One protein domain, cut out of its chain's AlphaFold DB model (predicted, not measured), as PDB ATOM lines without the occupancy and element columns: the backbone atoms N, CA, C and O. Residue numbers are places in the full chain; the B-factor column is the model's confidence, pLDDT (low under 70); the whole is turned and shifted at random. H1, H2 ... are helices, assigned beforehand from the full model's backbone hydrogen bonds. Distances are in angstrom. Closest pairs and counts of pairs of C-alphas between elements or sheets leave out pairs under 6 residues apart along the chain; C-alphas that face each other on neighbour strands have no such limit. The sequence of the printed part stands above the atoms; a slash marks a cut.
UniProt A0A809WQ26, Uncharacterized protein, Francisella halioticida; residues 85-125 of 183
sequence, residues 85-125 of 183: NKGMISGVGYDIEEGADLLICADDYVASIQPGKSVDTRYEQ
ATOM      1  N   ASN A  85      94.421  57.246 108.741       89.69
ATOM      2  CA  ASN A  85      94.015  55.835 108.736       89.69
ATOM      3  C   ASN A  85      94.015  55.197 107.337       89.69
ATOM      4  O   ASN A  85      93.743  54.008 107.187       89.69
ATOM      5  N   LYS A  86      94.314  55.986 106.298       90.38
ATOM      6  CA  LYS A  86      94.368  55.544 104.900       90.38
ATOM      7  C   LYS A  86      93.068  54.886 104.407       90.38
ATOM      8  O   LYS A  86      93.124  54.051 103.501       90.38
ATOM      9  N   GLY A  87      91.921  55.268 104.966       90.75
ATOM     10  CA  GLY A  87      90.611  54.740 104.584       90.75
ATOM     11  C   GLY A  87      90.387  53.276 104.964       90.75
ATOM     12  O   GLY A  87      89.537  52.642 104.351       90.75
ATOM     13  N   MET A  88      91.150  52.747 105.924       93.12
ATOM     14  CA  MET A  88      91.076  51.357 106.379       93.12
ATOM     15  C   MET A  88      90.882  51.309 107.892       93.12
ATOM     16  O   MET A  88      91.551  52.052 108.620       93.12
ATOM     17  N   ILE A  89      90.047  50.389 108.383       93.19
ATOM     18  CA  ILE A  89      89.859  50.222 109.830       93.19
ATOM     19  C   ILE A  89      91.159  49.824 110.534       93.19
ATOM     20  O   ILE A  89      91.486  50.365 111.583       93.19
ATOM     21  N   SER A  90      91.984  48.982 109.907       93.50
ATOM     22  CA  SER A  90      93.288  48.583 110.451       93.50
ATOM     23  C   SER A  90      94.281  49.749 110.583       93.50
ATOM     24  O   SER A  90      95.362  49.583 111.143       93.50
ATOM     25  N   GLY A  91      93.960  50.919 110.020       93.19
ATOM     26  CA  GLY A  91      94.774  52.128 110.087       93.19
ATOM     27  C   GLY A  91      94.431  53.074 111.242       93.19
ATOM     28  O   GLY A  91      95.138  54.068 111.402       93.19
ATOM     29  N   VAL A  92      93.382  52.815 112.037       94.00
ATOM     30  CA  VAL A  92      92.950  53.737 113.113       94.00
ATOM     31  C   VAL A  92      93.898  53.755 114.316       94.00
ATOM     32  O   VAL A  92      93.977  54.762 115.013       94.00
ATOM     33  N   GLY A  93      94.687  52.694 114.501       93.75
ATOM     34  CA  GLY A  93      95.702  52.590 115.547       93.75
ATOM     35  C   GLY A  93      95.159  52.174 116.917       93.75
ATOM     36  O   GLY A  93      93.970  52.288 117.200       93.75
ATOM     37  N   TYR A  94      96.083  51.716 117.767       93.06
ATOM     38  CA  TYR A  94      95.790  51.062 119.045       93.06
ATOM     39  C   TYR A  94      94.982  51.932 120.015       93.06
ATOM     40  O   TYR A  94      93.995  51.472 120.568       93.06
ATOM     41  N   ASP A  95      95.349  53.205 120.185       93.44
ATOM     42  CA  ASP A  95      94.680  54.077 121.161       93.44
ATOM     43  C   ASP A  95      93.196  54.314 120.825       93.44
ATOM     44  O   ASP A  95      92.370  54.452 121.722       93.44
ATOM     45  N   ILE A  96      92.851  54.359 119.531       94.31
ATOM     46  CA  ILE A  96      91.458  54.489 119.083       94.31
ATOM     47  C   ILE A  96      90.735  53.149 119.211       94.31
ATOM     48  O   ILE A  96      89.579  53.127 119.619       94.31
ATOM     49  N   GLU A  97      91.407  52.050 118.869       94.38
ATOM     50  CA  GLU A  97      90.851  50.699 118.969       94.38
ATOM     51  C   GLU A  97      90.482  50.333 120.412       94.38
ATOM     52  O   GLU A  97      89.381  49.850 120.647       94.38
ATOM     53  N   GLU A  98      91.344  50.656 121.376       95.69
ATOM     54  CA  GLU A  98      91.088  50.422 122.803       95.69
ATOM     55  C   GLU A  98      90.200  51.499 123.445       95.69
ATOM     56  O   GLU A  98      89.542  51.249 124.454       95.69
ATOM     57  N   GLY A  99      90.208  52.720 122.901       95.62
ATOM     58  CA  GLY A  99      89.463  53.852 123.451       95.62
ATOM     59  C   GLY A  99      88.001  53.928 123.005       95.62
ATOM     60  O   GLY A  99      87.213  54.632 123.639       95.62
ATOM     61  N   ALA A 100      87.631  53.254 121.915       96.19
ATOM     62  CA  ALA A 100      86.272  53.250 121.386       96.19
ATOM     63  C   ALA A 100      85.464  52.054 121.911       96.19
ATOM     64  O   ALA A 100      85.925  50.919 121.884       96.19
ATOM     65  N   ASP A 101      84.202  52.285 122.287       98.00
ATOM     66  CA  ASP A 101      83.305  51.203 122.729       98.00
ATOM     67  C   ASP A 101      82.937  50.223 121.598       98.00
ATOM     68  O   ASP A 101      82.592  49.065 121.839       98.00
ATOM     69  N   LEU A 102      82.936  50.707 120.351       96.62
ATOM     70  CA  LEU A 102      82.559  49.940 119.169       96.62
ATOM     71  C   LEU A 102      83.244  50.493 117.918       96.62
ATOM     72  O   LEU A 102      83.206  51.697 117.654       96.62
ATOM     73  N   LEU A 103      83.759  49.586 117.089       95.19
ATOM     74  CA  LEU A 103      84.249  49.880 115.746       95.19
ATOM     75  C   LEU A 103      83.288  49.324 114.690       95.19
ATOM     76  O   LEU A 103      82.918  48.151 114.720       95.19
ATOM     77  N   ILE A 104      82.895  50.171 113.735       94.88
ATOM     78  CA  ILE A 104      82.084  49.777 112.576       94.88
ATOM     79  C   ILE A 104      82.999  49.720 111.352       94.88
ATOM     80  O   ILE A 104      83.492  50.749 110.891       94.88
ATOM     81  N   CYS A 105      83.210  48.517 110.820       94.94
ATOM     82  CA  CYS A 105      84.130  48.269 109.711       94.94
ATOM     83  C   CYS A 105      83.382  48.244 108.374       94.94
ATOM     84  O   CYS A 105      82.414  47.501 108.217       94.94
ATOM     85  N   ALA A 106      83.843  49.031 107.399       95.00
ATOM     86  CA  ALA A 106      83.242  49.089 106.066       95.00
ATOM     87  C   ALA A 106      84.272  49.501 104.996       95.00
ATOM     88  O   ALA A 106      84.013  50.393 104.188       95.00
ATOM     89  N   ASP A 107      85.448  48.869 104.999       94.69
ATOM     90  CA  ASP A 107      86.564  49.223 104.105       94.69
ATOM     91  C   ASP A 107      86.148  49.203 102.619       94.69
ATOM     92  O   ASP A 107      86.442  50.142 101.878       94.69
ATOM     93  N   ASP A 108      85.359  48.205 102.202       94.81
ATOM     94  CA  ASP A 108      84.837  48.102 100.830       94.81
ATOM     95  C   ASP A 108      83.935  49.286 100.449       94.81
ATOM     96  O   ASP A 108      83.985  49.783  99.321       94.81
ATOM     97  N   TYR A 109      83.130  49.782 101.396       95.50
ATOM     98  CA  TYR A 109      82.311  50.973 101.179       95.50
ATOM     99  C   TYR A 109      83.202  52.196 100.963       95.50
ATOM    100  O   TYR A 109      83.003  52.916  99.985       95.50
ATOM    101  N   VAL A 110      84.216  52.403 101.810       94.50
ATOM    102  CA  VAL A 110      85.153  53.532 101.684       94.50
ATOM    103  C   VAL A 110      85.904  53.477 100.350       94.50
ATOM    104  O   VAL A 110      86.007  54.495  99.660       94.50
ATOM    105  N   ALA A 111      86.366  52.293  99.944       93.94
ATOM    106  CA  ALA A 111      87.027  52.085  98.657       93.94
ATOM    107  C   ALA A 111      86.104  52.400  97.466       93.94
ATOM    108  O   ALA A 111      86.553  52.975  96.472       93.94
ATOM    109  N   SER A 112      84.807  52.087  97.577       95.19
ATOM    110  CA  SER A 112      83.826  52.314  96.508       95.19
ATOM    111  C   SER A 112      83.547  53.795  96.207       95.19
ATOM    112  O   SER A 112      83.083  54.105  95.111       95.19
ATOM    113  N   ILE A 113      83.862  54.716  97.130       95.75
ATOM    114  CA  ILE A 113      83.594  56.158  96.969       95.75
ATOM    115  C   ILE A 113      84.476  56.797  95.888       95.75
ATOM    116  O   ILE A 113      84.054  57.733  95.213       95.75
ATOM    117  N   GLN A 114      85.707  56.310  95.712       95.31
ATOM    118  CA  GLN A 114      86.682  56.883  94.774       95.31
ATOM    119  C   GLN A 114      87.212  55.809  93.816       95.31
ATOM    120  O   GLN A 114      88.395  55.451  93.874       95.31
ATOM    121  N   PRO A 115      86.356  55.280  92.919       93.44
ATOM    122  CA  PRO A 115      86.738  54.189  92.038       93.44
ATOM    123  C   PRO A 115      87.915  54.597  91.144       93.44
ATOM    124  O   PRO A 115      87.962  55.698  90.592       93.44
ATOM    125  N   GLY A 116      88.891  53.698  91.015       91.00
ATOM    126  CA  GLY A 116      90.085  53.917  90.194       91.00
ATOM    127  C   GLY A 116      91.134  54.853  90.804       91.00
ATOM    128  O   GLY A 116      92.125  55.154  90.138       91.00
ATOM    129  N   LYS A 117      90.962  55.313  92.051       93.06
ATOM    130  CA  LYS A 117      92.013  56.027  92.787       93.06
ATOM    131  C   LYS A 117      92.864  55.060  93.604       93.06
ATOM    132  O   LYS A 117      92.364  54.100  94.186       93.06
ATOM    133  N   SER A 118      94.161  55.337  93.657       91.56
ATOM    134  CA  SER A 118      95.098  54.649  94.547       91.56
ATOM    135  C   SER A 118      95.116  55.298  95.932       91.56
ATOM    136  O   SER A 118      94.618  56.410  96.119       91.56
ATOM    137  N   VAL A 119      95.767  54.630  96.886       87.81
ATOM    138  CA  VAL A 119      96.077  55.173  98.219       87.81
ATOM    139  C   VAL A 119      96.733  56.555  98.129       87.81
ATOM    140  O   VAL A 119      96.364  57.443  98.884       87.81
ATOM    141  N   ASP A 120      97.636  56.751  97.167       88.88
ATOM    142  CA  ASP A 120      98.418  57.988  97.022       88.88
ATOM    143  C   ASP A 120      97.668  59.120  96.302       88.88
ATOM    144  O   ASP A 120      98.104  60.269  96.323       88.88
ATOM    145  N   THR A 121      96.569  58.806  95.606       92.06
ATOM    146  CA  THR A 121      95.882  59.761  94.711       92.06
ATOM    147  C   THR A 121      94.443  60.066  95.100       92.06
ATOM    148  O   THR A 121      93.863  61.024  94.581       92.06
ATOM    149  N   ARG A 122      93.840  59.266  95.981       94.12
ATOM    150  CA  ARG A 122      92.508  59.534  96.526       94.12
ATOM    151  C   ARG A 122      92.549  60.708  97.508       94.12
ATOM    152  O   ARG A 122      93.561  60.979  98.150       94.12
ATOM    153  N   TYR A 123      91.414  61.365  97.686       95.25
ATOM    154  CA  TYR A 123      91.225  62.318  98.770       95.25
ATOM    155  C   TYR A 123      91.007  61.595 100.100       95.25
ATOM    156  O   TYR A 123      90.255  60.625 100.163       95.25
ATOM    157  N   GLU A 124      91.623  62.104 101.165       93.19
ATOM    158  CA  GLU A 124      91.490  61.569 102.533       93.19
ATOM    159  C   GLU A 124      90.603  62.445 103.434       93.19
ATOM    160  O   GLU A 124      90.387  62.145 104.604       93.19
ATOM    161  N   GLN A 125      90.089  63.549 102.891       94.12
ATOM    162  CA  GLN A 125      89.275  64.519 103.616       94.12
ATOM    163  C   GLN A 125      88.255  65.186 102.691       94.12
ATOM    164  O   GLN A 125      88.453  65.259 101.477       94.12
TER     165      GLN A 125
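AT A GLANCE: This is residues 85 to 125 of the 183 residues of an uncharacterized protein of Francisella halioticida (UniProt A0A809WQ26). This piece has little regular structure: a loose, drawn-out loop of chain with two small helices set along it. From residue 85 the backbone runs to H1 at one end of the long axis, folds back through residues 100 to 106 to H2, and goes on to the other end, where residues 113 to 125 turn back. The printed part has 41 residues, 12 of them in the named elements, H1 then H2, with no named strand; its class is all helix. It is elongated, 33 by 17 by 15 A, and loose, with a radius of gyration of the C-alphas of 11.5 A.

HOW THE PARTS SIT: Look first at H1, residues 94 to 99, then at H2, residues 107 to 112: they are apart, no C-alpha of one within 8 A of the other. A short link of 7 residues joins them. In both helices every O i to N i+4 pair is within hydrogen-bond range.

IN THESE COORDINATES: Find C-alpha 94 at (95.790, 51.062, 119.045); from there H1 runs 8.2 A to C-alpha 99. H2 runs 8.6 A, from C-alpha 107 to C-alpha 112 at (83.826, 52.314, 96.508).

THE WHOLE: The two C-alphas farthest apart, of Asp 101 and Gly 116, are 33.3 A apart. The printed part has no cut, and no printed residue is under 70 in pLDDT.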